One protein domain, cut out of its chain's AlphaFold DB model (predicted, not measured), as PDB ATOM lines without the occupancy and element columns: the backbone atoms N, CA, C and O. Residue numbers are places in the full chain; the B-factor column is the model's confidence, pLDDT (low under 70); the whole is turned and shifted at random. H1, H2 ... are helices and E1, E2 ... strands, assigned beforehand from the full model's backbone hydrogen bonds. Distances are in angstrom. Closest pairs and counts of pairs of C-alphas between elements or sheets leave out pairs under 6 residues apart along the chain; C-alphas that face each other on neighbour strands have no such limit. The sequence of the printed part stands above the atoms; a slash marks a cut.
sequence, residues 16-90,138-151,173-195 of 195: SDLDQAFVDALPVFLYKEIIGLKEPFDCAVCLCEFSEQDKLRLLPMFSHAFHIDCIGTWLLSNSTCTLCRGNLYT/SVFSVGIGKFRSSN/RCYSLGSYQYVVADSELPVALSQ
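This is residues 16 to 90, 138 to 151 and 173 to 195 of the 195 residues of the protein "RING-type domain-containing protein" of Quercus lobata (UniProt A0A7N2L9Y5). Three small sheets sit at different places along the domain: the sheet E1 E2 E3, with E3 near the middle and H2 packed over E3; the two-strand pair E4 E8 near its edge; and the sheet E5 E7 E6, well away at one end of the longest axis. E4 runs on into E5, and a long loop, residues 31 to 54, links E1 to E2. The printed part has 112 residues, with two named helices and eight named strands in the order H1 E1 E2 E3 H2 E4 E5 E6 E7 E8; the sheets are antiparallel, and the class is mixed, helices and strands, with under half of the residues in named elements. It is compact, with a radius of gyration of the C-alphas of 13.6 A and spans of 42 by 31 by 22 A.

H1, residues 20 to 25, comes first and is only just not on the sheet of E1, residues 28 to 30, E2, residues 55 to 59, and E3, residues 64 to 67, with 4 pairs of C-alphas within 10 A. This sheet is a meander, each strand the antiparallel neighbour of the one before; N 29 and O 56 are 2.9 A apart, N 57 and O 66 2.8 A. H2, residues 68 to 75, is on the sheet at a height of 8.4 A, over E3 and along the strands, at 26 degrees to E3 on the local plane. H1 and H2 are close but not clearly touching; their closest C-alphas, of Val 23 and Gly 72, are 6.7 A apart. In both helices every O i to N i+4 pair is within hydrogen-bond range. E4, residues 139 to 142, and E8, residues 189 to 192, are antiparallel neighbours, with N 140 and O 191 2.9 A apart. The closest C-alphas of E3 and E4, of His 64 and Val 142, are 5.8 A apart. E4 runs on into E5, residues 145 to 149, at 26 degrees. E7, residues 180 to 184, is the inner strand between E5 and E6, residues 174 to 176; N 146 and O 183 are 2.8 A apart, as are N 175 and O 182. E5, E6 and E7 are apart from E1, E2, E3 and both helices.

H1 begins at C-alpha 20, (44.945, 42.672, -2.152), and is 8.5 A long; H2 measures 10.5 A. E2, E5 and E7 measure 13.3 A each, and E3 10.6 A. E8 ends at C-alpha 192, (26.336, 32.001, 9.559).

The C-alphas of Asn 151 and Gln 195, the two farthest apart, are 42.3 A apart. Residues 91 to 137 and 152 to 172 are not printed; the gaps are 22.5 A and 20.0 A between C-alphas. Of the links printed whole, E1 to E2 is long. The model's pLDDT averages 78.9 over the printed part; residues 16 to 18 and 194 to 195 are among those under 70.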
ATOM      1  N   SER A  16      46.828  40.501 -14.085       52.25
ATOM      2  CA  SER A  16      48.012  40.397 -13.215       52.25
ATOM      3  C   SER A  16      47.925  41.002 -11.823       52.25
ATOM      4  O   SER A  16      48.933  40.945 -11.136       52.25
ATOM      5  N   ASP A  17      46.798  41.535 -11.361       52.78
ATOM      6  CA  ASP A  17      46.741  41.962  -9.958       52.78
ATOM      7  C   ASP A  17      45.301  41.936  -9.459       52.78
ATOM      8  O   ASP A  17      44.531  42.867  -9.690       52.78
ATOM      9  N   LEU A  18      44.917  40.834  -8.804       63.12
ATOM     10  CA  LEU A  18      43.769  40.895  -7.914       63.12
ATOM     11  C   LEU A  18      44.171  41.772  -6.736       63.12
ATOM     12  O   LEU A  18      44.958  41.330  -5.901       63.12
ATOM     13  N   ASP A  19      43.649  43.002  -6.695       72.00
ATOM     14  CA  ASP A  19      43.967  43.957  -5.634       72.00
ATOM     15  C   ASP A  19      43.849  43.258  -4.276       72.00
ATOM     16  O   ASP A  19      42.792  42.723  -3.924       72.00
ATOM     17  N   GLN A  20      44.921  43.285  -3.484       72.12
ATOM     18  CA  GLN A  20      44.945  42.672  -2.152       72.12
ATOM     19  C   GLN A  20      43.752  43.139  -1.297       72.12
ATOM     20  O   GLN A  20      43.183  42.359  -0.540       72.12
ATOM     21  N   ALA A  21      43.301  44.383  -1.491       79.00
ATOM     22  CA  ALA A  21      42.106  44.931  -0.856       79.00
ATOM     23  C   ALA A  21      40.815  44.175  -1.221       79.00
ATOM     24  O   ALA A  21      39.957  43.987  -0.360       79.00
ATOM     25  N   PHE A  22      40.668  43.722  -2.468       79.12
ATOM     26  CA  PHE A  22      39.543  42.887  -2.886       79.12
ATOM     27  C   PHE A  22      39.626  41.504  -2.246       79.12
ATOM     28  O   PHE A  22      38.631  41.017  -1.709       79.12
ATOM     29  N   VAL A  23      40.818  40.893  -2.253       79.81
ATOM     30  CA  VAL A  23      41.045  39.606  -1.582       79.81
ATOM     31  C   VAL A  23      40.688  39.718  -0.110       79.81
ATOM     32  O   VAL A  23      39.989  38.849   0.399       79.81
ATOM     33  N   ASP A  24      41.102  40.795   0.553       80.69
ATOM     34  CA  ASP A  24      40.834  41.032   1.965       80.69
ATOM     35  C   ASP A  24      39.365  41.315   2.264       80.69
ATOM     36  O   ASP A  24      38.876  40.860   3.300       80.69
ATOM     37  N   ALA A  25      38.649  41.958   1.339       83.12
ATOM     38  CA  ALA A  25      37.212  42.203   1.429       83.12
ATOM     39  C   ALA A  25      36.352  40.934   1.281       83.12
ATOM     40  O   ALA A  25      35.161  40.971   1.601       83.12
ATOM     41  N   LEU A  26      36.917  39.811   0.813       84.44
ATOM     42  CA  LEU A  26      36.178  38.550   0.735       84.44
ATOM     43  C   LEU A  26      35.746  38.084   2.137       84.44
ATOM     44  O   LEU A  26      36.533  38.196   3.080       84.44
ATOM     45  N   PRO A  27      34.546  37.500   2.296       85.62
ATOM     46  CA  PRO A  27      34.063  37.083   3.605       85.62
ATOM     47  C   PRO A  27      34.969  36.033   4.257       85.62
ATOM     48  O   PRO A  27      35.405  35.078   3.609       85.62
ATOM     49  N   VAL A  28      35.231  36.198   5.555       88.88
ATOM     50  CA  VAL A  28      36.035  35.276   6.366       88.88
ATOM     51  C   VAL A  28      35.192  34.743   7.512       88.88
ATOM     52  O   VAL A  28      34.425  35.485   8.119       88.88
ATOM     53  N   PHE A  29      35.357  33.461   7.812       89.31
ATOM     54  CA  PHE A  29      34.647  32.761   8.874       89.31
ATOM     55  C   PHE A  29      35.528  31.697   9.511       89.31
ATOM     56  O   PHE A  29      36.563  31.325   8.961       89.31
ATOM     57  N   LEU A  30      35.146  31.213  10.683       90.19
ATOM     58  CA  LEU A  30      35.832  30.100  11.335       90.19
ATOM     59  C   LEU A  30      35.191  28.780  10.922       90.19
ATOM     60  O   LEU A  30      33.971  28.688  10.832       90.19
ATOM     61  N   TYR A  31      35.989  27.728  10.750       87.56
ATOM     62  CA  TYR A  31      35.466  26.403  10.396       87.56
ATOM     63  C   TYR A  31      34.359  25.921  11.357       87.56
ATOM     64  O   TYR A  31      33.361  25.351  10.924       87.56
ATOM     65  N   LYS A  32      34.458  26.253  12.653       86.81
ATOM     66  CA  LYS A  32      33.412  25.963  13.654       86.81
ATOM     67  C   LYS A  32      32.061  26.660  13.424       86.81
ATOM     68  O   LYS A  32      31.082  26.309  14.074       86.81
ATOM     69  N   GLU A  33      32.003  27.692  12.583       86.38
ATOM     70  CA  GLU A  33      30.774  28.439  12.264       86.38
ATOM     71  C   GLU A  33      29.944  27.760  11.168       86.38
ATOM     72  O   GLU A  33      28.801  28.159  10.923       86.38
ATOM     73  N   ILE A  34      30.501  26.727  10.530       84.50
ATOM     74  CA  ILE A  34      29.792  25.889   9.573       84.50
ATOM     75  C   ILE A  34      28.788  25.016  10.327       84.50
ATOM     76  O   ILE A  34      29.139  24.239  11.219       84.50
ATOM     77  N   ILE A  35      27.518  25.118   9.952       80.75
ATOM     78  CA  ILE A  35      26.441  24.356  10.577       80.75
ATOM     79  C   ILE A  35      26.274  23.033   9.824       80.75
ATOM     80  O   ILE A  35      26.165  23.005   8.601       80.75
ATOM     81  N   GLY A  36      26.199  21.921  10.562       74.88
ATOM     82  CA  GLY A  36      25.929  20.604   9.975       74.88
ATOM     83  C   GLY A  36      27.163  19.866   9.452       74.88
ATOM     84  O   GLY A  36      27.027  19.032   8.558       74.88
ATOM     85  N   LEU A  37      28.345  20.132  10.019       73.31
ATOM     86  CA  LEU A  37      29.556  19.342   9.784       73.31
ATOM     87  C   LEU A  37      29.297  17.864  10.119       73.31
ATOM     88  O   LEU A  37      29.167  17.489  11.284       73.31
ATOM     89  N   LYS A  38      29.186  17.021   9.088       72.19
ATOM     90  CA  LYS A  38      29.046  15.562   9.244       72.19
ATOM     91  C   LYS A  38      30.399  14.855   9.314       72.19
ATOM     92  O   LYS A  38      30.487  13.769   9.877       72.19
ATOM     93  N   GLU A  39      31.434  15.456   8.737       77.38
ATOM     94  CA  GLU A  39      32.787  14.915   8.676       77.38
ATOM     95  C   GLU A  39      33.831  16.041   8.608       77.38
ATOM     96  O   GLU A  39      33.480  17.155   8.206       77.38
ATOM     97  N   PRO A  40      35.096  15.772   8.990       81.44
ATOM     98  CA  PRO A  40      36.173  16.726   8.774       81.44
ATOM     99  C   PRO A  40      36.431  16.907   7.275       81.44
ATOM    100  O   PRO A  40      36.368  15.938   6.507       81.44
ATOM    101  N   PHE A  41      36.712  18.148   6.885       87.62
ATOM    102  CA  PHE A  41      36.999  18.555   5.511       87.62
ATOM    103  C   PHE A  41      38.451  19.010   5.369       87.62
ATOM    104  O   PHE A  41      39.070  19.409   6.352       87.62
ATOM    105  N   ASP A  42      38.957  19.027   4.135       89.56
ATOM    106  CA  ASP A  42      40.345  19.372   3.830       89.56
ATOM    107  C   ASP A  42      40.444  20.585   2.904       89.56
ATOM    108  O   ASP A  42      39.631  20.794   1.991       89.56
ATOM    109  N   CYS A  43      41.505  21.367   3.079       89.06
ATOM    110  CA  CYS A  43      41.827  22.441   2.155       89.06
ATOM    111  C   CYS A  43      42.408  21.879   0.856       89.06
ATOM    112  O   CYS A  43      43.439  21.211   0.862       89.06
ATOM    113  N   ALA A  44      41.812  22.232  -0.284       85.25
ATOM    114  CA  ALA A  44      42.289  21.781  -1.593       85.25
ATOM    115  C   ALA A  44      43.683  22.317  -1.982       85.25
ATOM    116  O   ALA A  44      44.284  21.819  -2.928       85.25
ATOM    117  N   VAL A  45      44.179  23.355  -1.293       85.50
ATOM    118  CA  VAL A  45      45.462  24.003  -1.606       85.50
ATOM    119  C   VAL A  45      46.603  23.384  -0.802       85.50
ATOM    120  O   VAL A  45      47.589  22.949  -1.386       85.50
ATOM    121  N   CYS A  46      46.480  23.327   0.529       87.75
ATOM    122  CA  CYS A  46      47.520  22.766   1.400       87.75
ATOM    123  C   CYS A  46      47.330  21.277   1.723       87.75
ATOM    124  O   CYS A  46      48.203  20.686   2.352       87.75
ATOM    125  N   LEU A  47      46.217  20.671   1.293       86.81
ATOM    126  CA  LEU A  47      45.875  19.261   1.526       86.81
ATOM    127  C   LEU A  47      45.830  18.877   3.016       86.81
ATOM    128  O   LEU A  47      46.078  17.727   3.370       86.81
ATOM    129  N   CYS A  48      45.543  19.846   3.886       87.00
ATOM    130  CA  CYS A  48      45.443  19.653   5.329       87.00
ATOM    131  C   CYS A  48      43.985  19.745   5.793       87.00
ATOM    132  O   CYS A  48      43.213  20.546   5.255       87.00
ATOM    133  N   GLU A  49      43.654  18.963   6.821       88.94
ATOM    134  CA  GLU A  49      42.355  18.978   7.497       88.94
ATOM    135  C   GLU A  49      42.099  20.333   8.168       88.94
ATOM    136  O   GLU A  49      43.004  20.935   8.754       88.94
ATOM    137  N   PHE A  50      40.859  20.817   8.087       88.94
ATOM    138  CA  PHE A  50      40.442  22.038   8.764       88.94
ATOM    139  C   PHE A  50      40.265  21.817  10.264       88.94
ATOM    140  O   PHE A  50      39.531  20.933  10.705       88.94
ATOM    141  N   SER A  51      40.876  22.693  11.056       88.06
ATOM    142  CA  SER A  51      40.645  22.767  12.498       88.06
ATOM    143  C   SER A  51      39.518  23.746  12.830       88.06
ATOM    144  O   SER A  51      39.324  24.744  12.150       88.06
ATOM    145  N   GLU A  52      38.803  23.536  13.939       85.75
ATOM    146  CA  GLU A  52      37.702  24.411  14.400       85.75
ATOM    147  C   GLU A  52      38.085  25.897  14.536       85.75
ATOM    148  O   GLU A  52      37.246  26.790  14.382       85.75
ATOM    149  N   GLN A  53      39.357  26.162  14.835       88.00
ATOM    150  CA  GLN A  53      39.928  27.503  14.963       88.00
ATOM    151  C   GLN A  53      40.458  28.090  13.646       88.00
ATOM    152  O   GLN A  53      40.922  29.232  13.639       88.00
ATOM    153  N   ASP A  54      40.424  27.332  12.550       90.62
ATOM    154  CA  ASP A  54      40.950  27.784  11.272       90.62
ATOM    155  C   ASP A  54      40.027  28.827  10.657       90.62
ATOM    156  O   ASP A  54      38.805  28.661  10.593       90.62
ATOM    157  N   LYS A  55      40.643  29.911  10.186       91.50
ATOM    158  CA  LYS A  55      39.963  30.963   9.438       91.50
ATOM    159  C   LYS A  55      39.926  30.580   7.971       91.50
ATOM    160  O   LYS A  55      40.970  30.387   7.341       91.50
ATOM    161  N   LEU A  56      38.720  30.523   7.438       90.44
ATOM    162  CA  LEU A  56      38.438  30.212   6.055       90.44
ATOM    163  C   LEU A  56      37.926  31.454   5.344       90.44
ATOM    164  O   LEU A  56      37.111  32.201   5.881       90.44
ATOM    165  N   ARG A  57      38.411  31.672   4.129       90.06
ATOM    166  CA  ARG A  57      37.930  32.720   3.237       90.06
ATOM    167  C   ARG A  57      36.977  32.099   2.227       90.06
ATOM    168  O   ARG A  57      37.339  31.137   1.548       90.06
ATOM    169  N   LEU A  58      35.769  32.650   2.156       87.50
ATOM    170  CA  LEU A  58      34.733  32.259   1.211       87.50
ATOM    171  C   LEU A  58      34.910  33.023  -0.098       87.50
ATOM    172  O   LEU A  58      35.087  34.240  -0.084       87.50
ATOM    173  N   LEU A  59      34.785  32.328  -1.225       85.81
ATOM    174  CA  LEU A  59      34.600  32.938  -2.540       85.81
ATOM    175  C   LEU A  59      33.094  32.921  -2.856       85.81
ATOM    176  O   LEU A  59      32.592  31.880  -3.282       85.81
ATOM    177  N   PRO A  60      32.357  34.041  -2.688       75.62
ATOM    178  CA  PRO A  60      30.891  34.050  -2.768       75.62
ATOM    179  C   PRO A  60      30.334  33.598  -4.122       75.62
ATOM    180  O   PRO A  60      29.218  33.105  -4.199       75.62
ATOM    181  N   MET A  61      31.118  33.752  -5.191       73.38
ATOM    182  CA  MET A  61      30.725  33.405  -6.563       73.38
ATOM    183  C   MET A  61      30.677  31.904  -6.829       73.38
ATOM    184  O   MET A  61      29.941  31.450  -7.697       73.38
ATOM    185  N   PHE A  62      31.498  31.144  -6.112       75.38
ATOM    186  CA  PHE A  62      31.697  29.721  -6.367       75.38
ATOM    187  C   PHE A  62      31.421  28.869  -5.134       75.38
ATOM    188  O   PHE A  62      31.763  27.695  -5.154       75.38
ATOM    189  N   SER A  63      30.926  29.498  -4.061       81.31
ATOM    190  CA  SER A  63      30.718  28.917  -2.731       81.31
ATOM    191  C   SER A  63      31.924  28.143  -2.172       81.31
ATOM    192  O   SER A  63      31.793  27.449  -1.178       81.31
ATOM    193  N   HIS A  64      33.131  28.275  -2.727       85.88
ATOM    194  CA  HIS A  64      34.300  27.530  -2.262       85.88
ATOM    195  C   HIS A  64      35.010  28.247  -1.117       85.88
ATOM    196  O   HIS A  64      35.212  29.464  -1.170       85.88
ATOM    197  N   ALA A  65      35.450  27.481  -0.117       88.50
ATOM    198  CA  ALA A  65      36.238  28.001   0.993       88.50
ATOM    199  C   ALA A  65      37.605  27.332   1.132       88.50
ATOM    200  O   ALA A  65      37.783  26.138   0.893       88.50
ATOM    201  N   PHE A  66      38.572  28.138   1.562       90.31
ATOM    202  CA  PHE A  66      39.972  27.760   1.738       90.31
ATOM    203  C   PHE A  66      40.546  28.482   2.955       90.31
ATOM    204  O   PHE A  66      39.994  29.499   3.370       90.31
ATOM    205  N   HIS A  67      41.685  28.035   3.490       91.56
ATOM    206  CA  HIS A  67      42.407  28.824   4.493       91.56
ATOM    207  C   HIS A  67      42.749  30.213   3.954       91.56
ATOM    208  O   HIS A  67      43.155  30.332   2.794       91.56
ATOM    209  N   ILE A  68      42.642  31.234   4.811       89.88
ATOM    210  CA  ILE A  68      42.945  32.629   4.450       89.88
ATOM    211  C   ILE A  68      44.310  32.767   3.760       89.88
ATOM    212  O   ILE A  68      44.403  33.428   2.728       89.88
ATOM    213  N   ASP A  69      45.333  32.078   4.273       88.75
ATOM    214  CA  ASP A  69      46.708  32.166   3.778       88.75
ATOM    215  C   ASP A  69      46.882  31.421   2.450       88.75
ATOM    216  O   ASP A  69      47.593  31.876   1.552       88.75
ATOM    217  N   CYS A  70      46.191  30.287   2.301       88.88
ATOM    218  CA  CYS A  70      46.279  29.440   1.117       88.88
ATOM    219  C   CYS A  70      45.692  30.129  -0.112       88.88
ATOM    220  O   CYS A  70      46.341  30.212  -1.155       88.88
ATOM    221  N   ILE A  71      44.463  30.636   0.010       85.62
ATOM    222  CA  ILE A  71      43.820  31.323  -1.110       85.62
ATOM    223  C   ILE A  71      44.379  32.725  -1.305       85.62
ATOM    224  O   ILE A  71      44.517  33.138  -2.447       85.62
ATOM    225  N   GLY A  72      44.770  33.420  -0.232       84.00
ATOM    226  CA  GLY A  72      45.438  34.715  -0.338       84.00
ATOM    227  C   GLY A  72      46.690  34.618  -1.204       84.00
ATOM    228  O   GLY A  72      46.802  35.323  -2.198       84.00
ATOM    229  N   THR A  73      47.568  33.655  -0.908       85.44
ATOM    230  CA  THR A  73      48.798  33.438  -1.689       85.44
ATOM    231  C   THR A  73      48.511  33.056  -3.141       85.44
ATOM    232  O   THR A  73      49.198  33.520  -4.046       85.44
ATOM    233  N   TRP A  74      47.496  32.224  -3.388       84.62
ATOM    234  CA  TRP A  74      47.112  31.839  -4.749       84.62
ATOM    235  C   TRP A  74      46.612  33.033  -5.570       84.62
ATOM    236  O   TRP A  74      47.003  33.208  -6.727       84.62
ATOM    237  N   LEU A  75      45.781  33.869  -4.946       80.06
ATOM    238  CA  LEU A  75      45.145  35.021  -5.571       80.06
ATOM    239  C   LEU A  75      46.107  36.166  -5.904       80.06
ATOM    240  O   LEU A  75      45.804  36.961  -6.788       80.06
ATOM    241  N   LEU A  76      47.292  36.191  -5.289       77.56
ATOM    242  CA  LEU A  76      48.384  37.095  -5.669       77.56
ATOM    243  C   LEU A  76      48.958  36.807  -7.062       77.56
ATOM    244  O   LEU A  76      49.656  37.643  -7.622       77.56
ATOM    245  N   SER A  77      48.757  35.604  -7.600       75.19
ATOM    246  CA  SER A  77      49.321  35.205  -8.899       75.19
ATOM    247  C   SER A  77      48.274  34.723  -9.896       75.19
ATOM    248  O   SER A  77      48.584  34.592 -11.073       75.19
ATOM    249  N   ASN A  78      47.054  34.423  -9.443       74.56
ATOM    250  CA  ASN A  78      45.977  33.921 -10.285       74.56
ATOM    251  C   ASN A  78      44.643  34.507  -9.826       74.56
ATOM    252  O   ASN A  78      44.234  34.284  -8.695       74.56
ATOM    253  N   SER A  79      43.877  35.131 -10.714       74.12
ATOM    254  CA  SER A  79      42.525  35.616 -10.394       74.12
ATOM    255  C   SER A  79      41.433  34.536 -10.480       74.12
ATOM    256  O   SER A  79      40.239  34.845 -10.521       74.12
ATOM    257  N   THR A  80      41.810  33.254 -10.517       79.50
ATOM    258  CA  THR A  80      40.897  32.126 -10.750       79.50
ATOM    259  C   THR A  80      40.776  31.209  -9.536       79.50
ATOM    260  O   THR A  80      41.726  30.992  -8.784       79.50
ATOM    261  N   CYS A  81      39.593  30.625  -9.346       80.94
ATOM    262  CA  CYS A  81      39.368  29.628  -8.305       80.94
ATOM    263  C   CYS A  81      40.102  28.314  -8.628       80.94
ATOM    264  O   CYS A  81      39.944  27.760  -9.716       80.94
ATOM    265  N   THR A  82      40.834  27.763  -7.657       80.25
ATOM    266  CA  THR A  82      41.598  26.508  -7.801       80.25
ATOM    267  C   THR A  82      40.729  25.282  -8.090       80.25
ATOM    268  O   THR A  82      41.209  24.325  -8.692       80.25
ATOM    269  N   LEU A  83      39.452  25.313  -7.698       76.31
ATOM    270  CA  LEU A  83      38.514  24.206  -7.889       76.31
ATOM    271  C   LEU A  83      37.765  24.326  -9.222       76.31
ATOM    272  O   LEU A  83      37.892  23.471 -10.092       76.31
ATOM    273  N   CYS A  84      37.009  25.405  -9.437       74.38
ATOM    274  CA  CYS A  84      36.174  25.541 -10.637       74.38
ATOM    275  C   CYS A  84      36.841  26.261 -11.817       74.38
ATOM    276  O   CYS A  84      36.215  26.354 -12.871       74.38
ATOM    277  N   ARG A  85      38.061  26.796 -11.658       75.69
ATOM    278  CA  ARG A  85      38.746  27.661 -12.644       75.69
ATOM    279  C   ARG A  85      37.942  28.893 -13.075       75.69
ATOM    280  O   ARG A  85      38.267  29.528 -14.072       75.69
ATOM    281  N   GLY A  86      36.895  29.241 -12.329       71.44
ATOM    282  CA  GLY A  86      36.109  30.439 -12.574       71.44
ATOM    283  C   GLY A  86      36.887  31.688 -12.165       71.44
ATOM    284  O   GLY A  86      37.580  31.683 -11.145       71.44
ATOM    285  N   ASN A  87      36.787  32.741 -12.975       74.94
ATOM    286  CA  ASN A  87      37.471  34.005 -12.731       74.94
ATOM    287  C   ASN A  87      36.708  34.832 -11.689       74.94
ATOM    288  O   ASN A  87      35.486  34.953 -11.778       74.94
ATOM    289  N   LEU A  88      37.416  35.426 -10.730       72.12
ATOM    290  CA  LEU A  88      36.810  36.290  -9.709       72.12
ATOM    291  C   LEU A  88      36.387  37.664 -10.254       72.12
ATOM    292  O   LEU A  88      35.608  38.359  -9.612       72.12
ATOM    293  N   TYR A  89      36.863  38.024 -11.448       64.56
ATOM    294  CA  TYR A  89      36.648  39.318 -12.095       64.56
ATOM    295  C   TYR A  89      35.436  39.408 -13.019       64.56
ATOM    296  O   TYR A  89      35.345  40.384 -13.759       64.56
ATOM    297  N   THR A  90      34.513  38.442 -13.048       54.31
ATOM    298  CA  THR A  90      33.360  38.549 -13.959       54.31
ATOM    299  C   THR A  90      32.547  39.822 -13.643       54.31
ATOM    300  O   THR A  90      31.910  39.909 -12.585       54.31
ATOM    301  N   SER A 138      23.800  36.889   7.649       63.94
ATOM    302  CA  SER A 138      23.787  36.365   6.294       63.94
ATOM    303  C   SER A 138      24.293  34.926   6.329       63.94
ATOM    304  O   SER A 138      25.425  34.660   6.752       63.94
ATOM    305  N   VAL A 139      23.416  34.000   5.945       71.50
ATOM    306  CA  VAL A 139      23.748  32.585   5.805       71.50
ATOM    307  C   VAL A 139      24.277  32.376   4.395       71.50
ATOM    308  O   VAL A 139      23.568  32.652   3.429       71.50
ATOM    309  N   PHE A 140      25.508  31.892   4.280       74.19
ATOM    310  CA  PHE A 140      26.120  31.554   3.000       74.19
ATOM    311  C   PHE A 140      26.250  30.047   2.853       74.19
ATOM    312  O   PHE A 140      26.643  29.361   3.793       74.19
ATOM    313  N   SER A 141      25.958  29.549   1.660       77.00
ATOM    314  CA  SER A 141      26.320  28.201   1.242       77.00
ATOM    315  C   SER A 141      27.834  28.097   1.048       77.00
ATOM    316  O   SER A 141      28.414  28.920   0.334       77.00
ATOM    317  N   VAL A 142      28.471  27.087   1.646       83.00
ATOM    318  CA  VAL A 142      29.883  26.768   1.413       83.00
ATOM    319  C   VAL A 142      30.084  25.325   0.947       83.00
ATOM    320  O   VAL A 142      29.709  24.373   1.629       83.00
ATOM    321  N   GLY A 143      30.700  25.162  -0.219       81.56
ATOM    322  CA  GLY A 143      31.209  23.907  -0.749       81.56
ATOM    323  C   GLY A 143      32.643  23.676  -0.279       81.56
ATOM    324  O   GLY A 143      33.563  24.424  -0.623       81.56
ATOM    325  N   ILE A 144      32.838  22.620   0.507       84.00
ATOM    326  CA  ILE A 144      34.154  22.177   0.971       84.00
ATOM    327  C   ILE A 144      34.307  20.701   0.621       84.00
ATOM    328  O   ILE A 144      33.340  19.939   0.649       84.00
ATOM    329  N   GLY A 145      35.510  20.300   0.226       83.56
ATOM    330  CA  GLY A 145      35.816  18.920  -0.110       83.56
ATOM    331  C   GLY A 145      36.708  18.218   0.893       83.56
ATOM    332  O   GLY A 145      37.223  18.804   1.843       83.56
ATOM    333  N   LYS A 146      36.881  16.927   0.649       84.31
ATOM    334  CA  LYS A 146      37.711  16.033   1.438       84.31
ATOM    335  C   LYS A 146      38.602  15.208   0.534       84.31
ATOM    336  O   LYS A 146      38.193  14.753  -0.538       84.31
ATOM    337  N   PHE A 147      39.817  14.986   0.993       81.19
ATOM    338  CA  PHE A 147      40.779  14.134   0.341       81.19
ATOM    339  C   PHE A 147      40.543  12.670   0.718       81.19
ATOM    340  O   PHE A 147      40.357  12.309   1.880       81.19
ATOM    341  N   ARG A 148      40.537  11.792  -0.281       79.44
ATOM    342  CA  ARG A 148      40.421  10.342  -0.111       79.44
ATOM    343  C   ARG A 148      41.642   9.687  -0.736       79.44
ATOM    344  O   ARG A 148      41.933   9.915  -1.907       79.44
ATOM    345  N   SER A 149      42.349   8.876   0.041       77.62
ATOM    346  CA  SER A 149      43.403   8.002  -0.474       77.62
ATOM    347  C   SER A 149      42.780   6.725  -1.027       77.62
ATOM    348  O   SER A 149      41.856   6.180  -0.434       77.62
ATOM    349  N   SER A 150      43.296   6.208  -2.139       67.12
ATOM    350  CA  SER A 150      42.880   4.916  -2.700       67.12
ATOM    351  C   SER A 150      43.430   3.699  -1.935       67.12
ATOM    352  O   SER A 150      43.206   2.576  -2.374       67.12
ATOM    353  N   ASN A 151      44.134   3.883  -0.810       59.41
ATOM    354  CA  ASN A 151      44.868   2.816  -0.112       59.41
ATOM    355  C   ASN A 151      44.267   2.353   1.232       59.41
ATOM    356  O   ASN A 151      44.997   1.826   2.074       59.41
ATOM    357  N   ARG A 173      32.041  16.396  -7.575       67.88
ATOM    358  CA  ARG A 173      33.168  16.766  -8.452       67.88
ATOM    359  C   ARG A 173      34.489  16.247  -7.869       67.88
ATOM    360  O   ARG A 173      35.044  16.838  -6.943       67.88
ATOM    361  N   CYS A 174      34.987  15.142  -8.424       68.50
ATOM    362  CA  CYS A 174      36.257  14.521  -8.037       68.50
ATOM    363  C   CYS A 174      37.451  15.101  -8.818       68.50
ATOM    364  O   CYS A 174      37.414  15.185 -10.047       68.50
ATOM    365  N   TYR A 175      38.543  15.418  -8.119       72.62
ATOM    366  CA  TYR A 175      39.826  15.827  -8.699       72.62
ATOM    367  C   TYR A 175      40.904  14.796  -8.344       72.62
ATOM    368  O   TYR A 175      41.367  14.734  -7.203       72.62
ATOM    369  N   SER A 176      41.294  13.963  -9.312       74.88
ATOM    370  CA  SER A 176      42.271  12.884  -9.111       74.88
ATOM    371  C   SER A 176      43.715  13.396  -9.170       74.88
ATOM    372  O   SER A 176      44.145  13.955 -10.177       74.88
ATOM    373  N   LEU A 177      44.483  13.138  -8.113       75.44
ATOM    374  CA  LEU A 177      45.908  13.451  -7.956       75.44
ATOM    375  C   LEU A 177      46.726  12.152  -7.793       75.44
ATOM    376  O   LEU A 177      47.527  11.999  -6.872       75.44
ATOM    377  N   GLY A 178      46.495  11.174  -8.676       77.38
ATOM    378  CA  GLY A 178      47.157   9.865  -8.636       77.38
ATOM    379  C   GLY A 178      46.472   8.889  -7.678       77.38
ATOM    380  O   GLY A 178      45.341   8.488  -7.928       77.38
ATOM    381  N   SER A 179      47.149   8.499  -6.591       76.00
ATOM    382  CA  SER A 179      46.600   7.600  -5.556       76.00
ATOM    383  C   SER A 179      45.635   8.287  -4.592       76.00
ATOM    384  O   SER A 179      45.204   7.679  -3.615       76.00
ATOM    385  N   TYR A 180      45.339   9.561  -4.825       76.69
ATOM    386  CA  TYR A 180      44.451  10.337  -3.991       76.69
ATOM    387  C   TYR A 180      43.481  11.144  -4.843       76.69
ATOM    388  O   TYR A 180      43.801  11.533  -5.965       76.69
ATOM    389  N   GLN A 181      42.308  11.424  -4.296       83.44
ATOM    390  CA  GLN A 181      41.270  12.211  -4.946       83.44
ATOM    391  C   GLN A 181      40.723  13.254  -3.976       83.44
ATOM    392  O   GLN A 181      40.489  12.954  -2.807       83.44
ATOM    393  N   TYR A 182      40.501  14.473  -4.456       81.69
ATOM    394  CA  TYR A 182      39.759  15.493  -3.722       81.69
ATOM    395  C   TYR A 182      38.302  15.466  -4.172       81.69
ATOM    396  O   TYR A 182      38.028  15.596  -5.364       81.69
ATOM    397  N   VAL A 183      37.378  15.277  -3.238       82.44
ATOM    398  CA  VAL A 183      35.942  15.171  -3.515       82.44
ATOM    399  C   VAL A 183      35.237  16.323  -2.820       82.44
ATOM    400  O   VAL A 183      35.257  16.392  -1.594       82.44
ATOM    401  N   VAL A 184      34.636  17.234  -3.587       82.06
ATOM    402  CA  VAL A 184      33.810  18.320  -3.031       82.06
ATOM    403  C   VAL A 184      32.473  17.746  -2.573       82.06
ATOM    404  O   VAL A 184      31.877  16.950  -3.297       82.06
ATOM    405  N   ALA A 185      32.021  18.113  -1.370       75.00
ATOM    406  CA  ALA A 185      30.737  17.656  -0.859       75.00
ATOM    407  C   ALA A 185      29.573  18.224  -1.684       75.00
ATOM    408  O   ALA A 185      29.541  19.412  -1.990       75.00
ATOM    409  N   ASP A 186      28.597  17.365  -1.969       65.38
ATOM    410  CA  ASP A 186      27.348  17.699  -2.669       65.38
ATOM    411  C   ASP A 186      26.457  18.669  -1.880       65.38
ATOM    412  O   ASP A 186      25.665  19.430  -2.427       65.38
ATOM    413  N   SER A 187      26.554  18.617  -0.551       65.69
ATOM    414  CA  SER A 187      25.777  19.475   0.336       65.69
ATOM    415  C   SER A 187      26.555  20.748   0.615       65.69
ATOM    416  O   SER A 187      27.501  20.729   1.403       65.69
ATOM    417  N   GLU A 188      26.132  21.856   0.010       73.81
ATOM    418  CA  GLU A 188      26.578  23.174   0.445       73.81
ATOM    419  C   GLU A 188      26.196  23.374   1.915       73.81
ATOM    420  O   GLU A 188      25.036  23.219   2.308       73.81
ATOM    421  N   LEU A 189      27.183  23.682   2.750       77.44
ATOM    422  CA  LEU A 189      26.967  23.831   4.179       77.44
ATOM    423  C   LEU A 189      26.628  25.285   4.508       77.44
ATOM    424  O   LEU A 189      27.333  26.189   4.063       77.44
ATOM    425  N   PRO A 190      25.568  25.550   5.286       74.88
ATOM    426  CA  PRO A 190      25.246  26.905   5.692       74.88
ATOM    427  C   PRO A 190      26.257  27.406   6.728       74.88
ATOM    428  O   PRO A 190      26.454  26.801   7.784       74.88
ATOM    429  N   VAL A 191      26.858  28.556   6.446       77.44
ATOM    430  CA  VAL A 191      27.741  29.292   7.350       77.44
ATOM    431  C   VAL A 191      27.061  30.578   7.740       77.44
ATOM    432  O   VAL A 191      26.636  31.359   6.891       77.44
ATOM    433  N   ALA A 192      26.969  30.812   9.038       74.88
ATOM    434  CA  ALA A 192      26.336  32.001   9.559       74.88
ATOM    435  C   ALA A 192      27.417  33.034   9.902       74.88
ATOM    436  O   ALA A 192      27.995  32.972  10.986       74.88
ATOM    437  N   LEU A 193      27.673  33.972   8.987       70.88
ATOM    438  CA  LEU A 193      28.651  35.039   9.206       70.88
ATOM    439  C   LEU A 193      28.086  36.065  10.186       70.88
ATOM    440  O   LEU A 193      27.006  36.605   9.950       70.88
ATOM    441  N   SER A 194      28.803  36.346  11.274       57.47
ATOM    442  CA  SER A 194      28.578  37.587  12.018       57.47
ATOM    443  C   SER A 194      29.498  38.659  11.439       57.47
ATOM    444  O   SER A 194      30.709  38.589  11.655       57.47
ATOM    445  N   GLN A 195      28.938  39.596  10.673       50.38
ATOM    446  CA  GLN A 195      29.629  40.839  10.321       50.38
ATOM    447  C   GLN A 195      29.625  41.812  11.502       50.38
ATOM    448  O   GLN A 195      28.619  41.824  12.251       50.38
TER     449      GLN A 195